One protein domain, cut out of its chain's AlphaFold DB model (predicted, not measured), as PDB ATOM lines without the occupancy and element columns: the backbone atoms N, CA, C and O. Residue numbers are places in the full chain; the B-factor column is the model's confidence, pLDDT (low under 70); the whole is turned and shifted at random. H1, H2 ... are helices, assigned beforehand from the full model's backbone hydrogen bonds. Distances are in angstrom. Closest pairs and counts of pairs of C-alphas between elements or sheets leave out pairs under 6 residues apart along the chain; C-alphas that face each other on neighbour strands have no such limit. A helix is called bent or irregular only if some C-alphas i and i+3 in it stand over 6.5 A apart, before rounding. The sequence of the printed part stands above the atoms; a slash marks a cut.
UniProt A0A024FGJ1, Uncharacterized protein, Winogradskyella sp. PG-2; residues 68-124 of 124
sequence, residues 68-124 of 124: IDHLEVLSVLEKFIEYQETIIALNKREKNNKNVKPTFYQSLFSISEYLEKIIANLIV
ATOM      1  N   ILE A  68     183.752 153.386 193.562       81.81
ATOM      2  CA  ILE A  68     182.427 153.820 193.111       81.81
ATOM      3  C   ILE A  68     181.990 152.982 191.909       81.81
ATOM      4  O   ILE A  68     182.809 152.662 191.041       81.81
ATOM      5  N   ASP A  69     180.698 152.661 191.850       83.31
ATOM      6  CA  ASP A  69     180.083 152.064 190.671       83.31
ATOM      7  C   ASP A  69     180.233 153.005 189.461       83.31
ATOM      8  O   ASP A  69     179.946 154.196 189.537       83.31
ATOM      9  N   HIS A  70     180.668 152.481 188.315       77.88
ATOM     10  CA  HIS A  70     180.792 153.250 187.074       77.88
ATOM     11  C   HIS A  70     179.553 154.094 186.718       77.88
ATOM     12  O   HIS A  70     179.712 155.169 186.139       77.88
ATOM     13  N   LEU A  71     178.345 153.657 187.095       82.31
ATOM     14  CA  LEU A  71     177.099 154.396 186.860       82.31
ATOM     15  C   LEU A  71     176.929 155.621 187.775       82.31
ATOM     16  O   LEU A  71     176.173 156.533 187.450       82.31
ATOM     17  N   GLU A  72     177.641 155.670 188.899       88.12
ATOM     18  CA  GLU A  72     177.488 156.697 189.933       88.12
ATOM     19  C   GLU A  72     178.599 157.751 189.924       88.12
ATOM     20  O   GLU A  72     178.437 158.811 190.528       88.12
ATOM     21  N   VAL A  73     179.716 157.507 189.225       87.12
ATOM     22  CA  VAL A  73     180.882 158.412 189.231       87.12
ATOM     23  C   VAL A  73     180.496 159.840 188.840       87.12
ATOM     24  O   VAL A  73     180.911 160.781 189.514       87.12
ATOM     25  N   LEU A  74     179.678 160.014 187.798       89.38
ATOM     26  CA  LEU A  74     179.235 161.343 187.360       89.38
ATOM     27  C   LEU A  74     178.380 162.040 188.427       89.38
ATOM     28  O   LEU A  74     178.666 163.179 188.779       89.38
ATOM     29  N   SER A  75     177.416 161.327 189.017       91.50
ATOM     30  CA  SER A  75     176.574 161.832 190.115       91.50
ATOM     31  C   SER A  75     177.404 162.258 191.330       91.50
ATOM     32  O   SER A  75     177.163 163.306 191.932       91.50
ATOM     33  N   VAL A  76     178.437 161.487 191.682       92.69
ATOM     34  CA  VAL A  76     179.340 161.845 192.783       92.69
ATOM     35  C   VAL A  76     180.194 163.064 192.444       92.69
ATOM     36  O   VAL A  76     180.399 163.912 193.313       92.69
ATOM     37  N   LEU A  77     180.659 163.198 191.201       91.12
ATOM     38  CA  LEU A  77     181.391 164.385 190.758       91.12
ATOM     39  C   LEU A  77     180.508 165.640 190.766       91.12
ATOM     40  O   LEU A  77     180.951 166.678 191.255       91.12
ATOM     41  N   GLU A  78     179.264 165.546 190.295       92.62
ATOM     42  CA  GLU A  78     178.289 166.645 190.328       92.62
ATOM     43  C   GLU A  78     178.021 167.108 191.763       92.62
ATOM     44  O   GLU A  78     178.184 168.287 192.082       92.62
ATOM     45  N   LYS A  79     177.725 166.166 192.665       94.31
ATOM     46  CA  LYS A  79     177.532 166.459 194.090       94.31
ATOM     47  C   LYS A  79     178.794 167.016 194.741       94.31
ATOM     48  O   LYS A  79     178.714 167.910 195.576       94.31
ATOM     49  N   PHE A  80     179.976 166.520 194.380       93.81
ATOM     50  CA  PHE A  80     181.225 167.092 194.875       93.81
ATOM     51  C   PHE A  80     181.369 168.559 194.454       93.81
ATOM     52  O   PHE A  80     181.728 169.385 195.290       93.81
ATOM     53  N   ILE A  81     181.060 168.894 193.199       92.19
ATOM     54  CA  ILE A  81     181.099 170.278 192.706       92.19
ATOM     55  C   ILE A  81     180.114 171.160 193.484       92.19
ATOM     56  O   ILE A  81     180.476 172.274 193.863       92.19
ATOM     57  N   GLU A  82     178.912 170.655 193.768       94.06
ATOM     58  CA  GLU A  82     177.883 171.352 194.546       94.06
ATOM     59  C   GLU A  82     178.306 171.581 196.009       94.06
ATOM     60  O   GLU A  82     178.165 172.682 196.541       94.06
ATOM     61  N   TYR A  83     178.884 170.565 196.659       94.94
ATOM     62  CA  TYR A  83     179.140 170.558 198.104       94.94
ATOM     63  C   TYR A  83     180.611 170.761 198.507       94.94
ATOM     64  O   TYR A  83     180.934 170.653 199.694       94.94
ATOM     65  N   GLN A  84     181.524 171.067 197.578       92.44
ATOM     66  CA  GLN A  84     182.975 171.138 197.836       92.44
ATOM     67  C   GLN A  84     183.359 172.015 199.043       92.44
ATOM     68  O   GLN A  84     184.209 171.627 199.848       92.44
ATOM     69  N   GLU A  85     182.726 173.178 199.209       92.44
ATOM     70  CA  GLU A  85     183.034 174.100 200.306       92.44
ATOM     71  C   GLU A  85     182.588 173.525 201.651       92.44
ATOM     72  O   GLU A  85     183.347 173.548 202.627       92.44
ATOM     73  N   THR A  86     181.396 172.927 201.682       95.31
ATOM     74  CA  THR A  86     180.841 172.226 202.844       95.31
ATOM     75  C   THR A  86     181.731 171.053 203.249       95.31
ATOM     76  O   THR A  86     182.068 170.915 204.426       95.31
ATOM     77  N   ILE A  87     182.196 170.255 202.283       95.56
ATOM     78  CA  ILE A  87     183.129 169.144 202.519       95.56
ATOM     79  C   ILE A  87     184.423 169.660 203.164       95.56
ATOM     80  O   ILE A  87     184.873 169.129 204.183       95.56
ATOM     81  N   ILE A  88     185.019 170.724 202.614       93.81
ATOM     82  CA  ILE A  88     186.247 171.319 203.158       93.81
ATOM     83  C   ILE A  88     186.015 171.853 204.577       93.81
ATOM     84  O   ILE A  88     186.866 171.652 205.450       93.81
ATOM     85  N   ALA A  89     184.886 172.521 204.827       94.25
ATOM     86  CA  ALA A  89     184.540 173.054 206.141       94.25
ATOM     87  C   ALA A  89     184.383 171.938 207.185       94.25
ATOM     88  O   ALA A  89     184.957 172.036 208.275       94.25
ATOM     89  N   LEU A  90     183.677 170.856 206.842       94.19
ATOM     90  CA  LEU A  90     183.528 169.682 207.703       94.19
ATOM     91  C   LEU A  90     184.885 169.028 207.991       94.19
ATOM     92  O   LEU A  90     185.211 168.787 209.150       94.19
ATOM     93  N   ASN A  91     185.725 168.835 206.971       93.81
ATOM     94  CA  ASN A  91     187.051 168.235 207.136       93.81
ATOM     95  C   ASN A  91     187.960 169.078 208.040       93.81
ATOM     96  O   ASN A  91     188.676 168.546 208.887       93.81
ATOM     97  N   LYS A  92     187.915 170.410 207.913       92.56
ATOM     98  CA  LYS A  92     188.641 171.315 208.819       92.56
ATOM     99  C   LYS A  92     188.170 171.160 210.264       92.56
ATOM    100  O   LYS A  92     189.012 171.050 211.151       92.56
ATOM    101  N   ARG A  93     186.853 171.117 210.502       92.69
ATOM    102  CA  ARG A  93     186.287 170.908 211.846       92.69
ATOM    103  C   ARG A  93     186.721 169.565 212.430       92.69
ATOM    104  O   ARG A  93     187.252 169.531 213.534       92.69
ATOM    105  N   GLU A  94     186.585 168.479 211.671       91.56
ATOM    106  CA  GLU A  94     186.990 167.143 212.122       91.56
ATOM    107  C   GLU A  94     188.496 167.053 212.406       91.56
ATOM    108  O   GLU A  94     188.893 166.435 213.390       91.56
ATOM    109  N   LYS A  95     189.350 167.694 211.595       89.19
ATOM    110  CA  LYS A  95     190.800 167.758 211.847       89.19
ATOM    111  C   LYS A  95     191.145 168.566 213.094       89.19
ATOM    112  O   LYS A  95     192.019 168.141 213.843       89.19
ATOM    113  N   ASN A  96     190.469 169.689 213.325       89.06
ATOM    114  CA  ASN A  96     190.701 170.532 214.498       89.06
ATOM    115  C   ASN A  96     190.241 169.864 215.802       89.06
ATOM    116  O   ASN A  96     190.814 170.131 216.852       89.06
ATOM    117  N   ASN A  97     189.257 168.967 215.729       89.88
ATOM    118  CA  ASN A  97     188.785 168.193 216.877       89.88
ATOM    119  C   ASN A  97     189.715 167.019 217.241       89.88
ATOM    120  O   ASN A  97     189.504 166.364 218.261       89.88
ATOM    121  N   LYS A  98     190.734 166.715 216.424       87.75
ATOM    122  CA  LYS A  98     191.714 165.663 216.728       87.75
ATOM    123  C   LYS A  98     192.839 166.225 217.597       87.75
ATOM    124  O   LYS A  98     193.493 167.191 217.227       87.75
ATOM    125  N   ASN A  99     193.137 165.533 218.699       85.06
ATOM    126  CA  ASN A  99     194.222 165.898 219.623       85.06
ATOM    127  C   ASN A  99     195.626 165.810 218.996       85.06
ATOM    128  O   ASN A  99     196.563 166.437 219.479       85.06
ATOM    129  N   VAL A 100     195.785 165.012 217.936       89.75
ATOM    130  CA  VAL A 100     197.063 164.801 217.246       89.75
ATOM    131  C   VAL A 100     196.931 165.237 215.795       89.75
ATOM    132  O   VAL A 100     196.014 164.814 215.087       89.75
ATOM    133  N   LYS A 101     197.883 166.056 215.333       87.50
ATOM    134  CA  LYS A 101     197.948 166.487 213.937       87.50
ATOM    135  C   LYS A 101     198.241 165.275 213.037       87.50
ATOM    136  O   LYS A 101     199.280 164.640 213.216       87.50
ATOM    137  N   PRO A 102     197.370 164.947 212.065       88.94
ATOM    138  CA  PRO A 102     197.582 163.792 211.203       88.94
ATOM    139  C   PRO A 102     198.782 164.008 210.277       88.94
ATOM    140  O   PRO A 102     199.048 165.126 209.826       88.94
ATOM    141  N   THR A 103     199.474 162.918 209.939       91.44
ATOM    142  CA  THR A 103     200.444 162.916 208.833       91.44
ATOM    143  C   THR A 103     199.748 163.218 207.501       91.44
ATOM    144  O   THR A 103     198.529 163.100 207.389       91.44
ATOM    145  N   PHE A 104     200.517 163.556 206.460       90.81
ATOM    146  CA  PHE A 104     199.978 163.851 205.128       90.81
ATOM    147  C   PHE A 104     198.977 162.789 204.637       90.81
ATOM    148  O   PHE A 104     197.829 163.118 204.340       90.81
ATOM    149  N   TYR A 105     199.366 161.509 204.642       91.12
ATOM    150  CA  TYR A 105     198.491 160.430 204.176       91.12
ATOM    151  C   TYR A 105     197.298 160.170 205.103       91.12
ATOM    152  O   TYR A 105     196.222 159.843 204.620       91.12
ATOM    153  N   GLN A 106     197.454 160.365 206.415       90.31
ATOM    154  CA  GLN A 106     196.335 160.297 207.368       90.31
ATOM    155  C   GLN A 106     195.383 161.496 207.254       90.31
ATOM    156  O   GLN A 106     194.298 161.485 207.831       90.31
ATOM    157  N   SER A 107     195.805 162.558 206.567       92.00
ATOM    158  CA  SER A 107     195.009 163.760 206.343       92.00
ATOM    159  C   SER A 107     194.160 163.692 205.067       92.00
ATOM    160  O   SER A 107     193.342 164.594 204.854       92.00
ATOM    161  N   LEU A 108     194.354 162.651 204.247       95.69
ATOM    162  CA  LEU A 108     193.486 162.330 203.118       95.69
ATOM    163  C   LEU A 108     192.111 161.907 203.632       95.69
ATOM    164  O   LEU A 108     192.003 161.295 204.693       95.69
ATOM    165  N   PHE A 109     191.068 162.231 202.878       95.50
ATOM    166  CA  PHE A 109     189.688 161.953 203.266       95.50
ATOM    167  C   PHE A 109     188.875 161.463 202.067       95.50
ATOM    168  O   PHE A 109     189.111 161.900 200.940       95.50
ATOM    169  N   SER A 110     187.942 160.545 202.314       95.31
ATOM    170  CA  SER A 110     187.020 160.054 201.288       95.31
ATOM    171  C   SER A 110     185.987 161.134 200.983       95.31
ATOM    172  O   SER A 110     185.333 161.637 201.892       95.31
ATOM    173  N   ILE A 111     185.836 161.517 199.719       95.81
ATOM    174  CA  ILE A 111     184.805 162.481 199.311       95.81
ATOM    175  C   ILE A 111     183.414 161.850 199.447       95.81
ATOM    176  O   ILE A 111     182.505 162.511 199.947       95.81
ATOM    177  N   SER A 112     183.265 160.571 199.087       93.56
ATOM    178  CA  SER A 112     181.992 159.845 199.177       93.56
ATOM    179  C   SER A 112     181.448 159.811 200.606       93.56
ATOM    180  O   SER A 112     180.298 160.174 200.823       93.56
ATOM    181  N   GLU A 113     182.296 159.512 201.599       94.12
ATOM    182  CA  GLU A 113     181.887 159.497 203.017       94.12
ATOM    183  C   GLU A 113     181.379 160.867 203.496       94.12
ATOM    184  O   GLU A 113     180.470 160.961 204.319       94.12
ATOM    185  N   TYR A 114     181.967 161.960 203.002       95.56
ATOM    186  CA  TYR A 114     181.510 163.304 203.359       95.56
ATOM    187  C   TYR A 114     180.199 163.661 202.665       95.56
ATOM    188  O   TYR A 114     179.345 164.290 203.289       95.56
ATOM    189  N   LEU A 115     180.023 163.260 201.407       94.88
ATOM    190  CA  LEU A 115     178.760 163.445 200.697       94.88
ATOM    191  C   LEU A 115     177.623 162.681 201.382       94.88
ATOM    192  O   LEU A 115     176.561 163.259 201.591       94.88
ATOM    193  N   GLU A 116     177.857 161.442 201.818       92.88
ATOM    194  CA  GLU A 116     176.887 160.663 202.598       92.88
ATOM    195  C   GLU A 116     176.474 161.385 203.886       92.88
ATOM    196  O   GLU A 116     175.282 161.535 204.151       92.88
ATOM    197  N   LYS A 117     177.441 161.913 204.653       94.12
ATOM    198  CA  LYS A 117     177.160 162.709 205.863       94.12
ATOM    199  C   LYS A 117     176.320 163.948 205.563       94.12
ATOM    200  O   LYS A 117     175.436 164.289 206.343       94.12
ATOM    201  N   ILE A 118     176.617 164.655 204.473       93.81
ATOM    202  CA  ILE A 118     175.884 165.868 204.090       93.81
ATOM    203  C   ILE A 118     174.448 165.506 203.712       93.81
ATOM    204  O   ILE A 118     173.520 166.091 204.257       93.81
ATOM    205  N   ILE A 119     174.265 164.511 202.843       88.56
ATOM    206  CA  ILE A 119     172.946 164.088 202.358       88.56
ATOM    207  C   ILE A 119     172.087 163.549 203.505       88.56
ATOM    208  O   ILE A 119     170.922 163.923 203.613       88.56
ATOM    209  N   ALA A 120     172.655 162.734 204.398       89.94
ATOM    210  CA  ALA A 120     171.936 162.224 205.562       89.94
ATOM    211  C   ALA A 120     171.410 163.353 206.467       89.94
ATOM    212  O   ALA A 120     170.306 163.250 206.987       89.94
ATOM    213  N   ASN A 121     172.163 164.450 206.605       83.19
ATOM    214  CA  ASN A 121     171.759 165.615 207.396       83.19
ATOM    215  C   ASN A 121     170.766 166.550 206.679       83.19
ATOM    216  O   ASN A 121     170.226 167.437 207.326       83.19
ATOM    217  N   LEU A 122     170.550 166.396 205.367       76.19
ATOM    218  CA  LEU A 122     169.552 167.163 204.604       76.19
ATOM    219  C   LEU A 122     168.164 166.503 204.611       76.19
ATOM    220  O   LEU A 122     167.183 167.139 204.239       76.19
ATOM    221  N   ILE A 123     168.094 165.223 204.985       60.47
ATOM    222  CA  ILE A 123     166.862 164.417 205.013       60.47
ATOM    223  C   ILE A 123     166.214 164.425 206.418       60.47
ATOM    224  O   ILE A 123     165.096 163.937 206.584       60.47
ATOM    225  N   VAL A 124     166.889 165.010 207.415       47.53
ATOM    226  CA  VAL A 124     166.395 165.226 208.790       47.53
ATOM    227  C   VAL A 124     165.933 166.667 208.953       47.53
ATOM    228  O   VAL A 124     164.858 166.861 209.562       47.53
TER     229      VAL A 124
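Overview. This is residues 68 to 124 of the 124 residues of an uncharacterized protein of Winogradskyella sp. PG-2 (UniProt A0A024FGJ1). One long helix, H1, bends sharply into an L of two arms, and a second helix, H2, packs its first residues, 111 to 115, into the inner angle against both arms. A long loop, residues 97 to 110, swings out from the end of H1b and folds back to H2; residues 96 to 106 stick out. The printed part has 57 residues with two named helices, H1 then H2, and no named strand; the class is all helix. It is only just loose, close to compact, with a radius of gyration of the C-alphas of 12.8 A, and spans 37 by 28 by 16 A.

Arrangement. H1, residues 73 to 96, was assigned as one helix by its hydrogen bonds but is bent: C-alphas 82 and 85 are 8.2 A apart. Its arms, H1a, residues 73 to 82, and H1b, residues 85 to 96, are about perpendicular, at 82 degrees. H2, residues 111 to 122, touches H1a with residues 111 to 115 alone; the closest C-alphas, of Val 76 and Ser 112, are 7.2 A apart. These two run the same way at a steep tilt of 63 degrees. Residues 87 to 90 of H1b alone touch residues 111 to 115 of H2; the closest C-alphas, of Ile 87 and Tyr 114, are 6.1 A apart. H1b and H2 are about perpendicular, at 77 degrees. In H1a, H1b and H2 every O i to N i+4 pair is within hydrogen-bond range.

Along the chain. H1a measures 14.3 A from C-alpha 73 at (180.882, 158.412, 189.231) to C-alpha 82. H1b measures 16.5 A and ends at C-alpha 96, (190.701, 170.532, 214.498). H2 measures 16.8 A and ends at C-alpha 122, (169.552, 167.163, 204.604).

Size, cuts and confidence. The C-alphas farthest apart, of Leu 71 and Asn 99, are 38.7 A apart. The printed part has no cut, and the link from H1 to H2 is long, 14 residues. Residues 123 to 124 have pLDDT under 70.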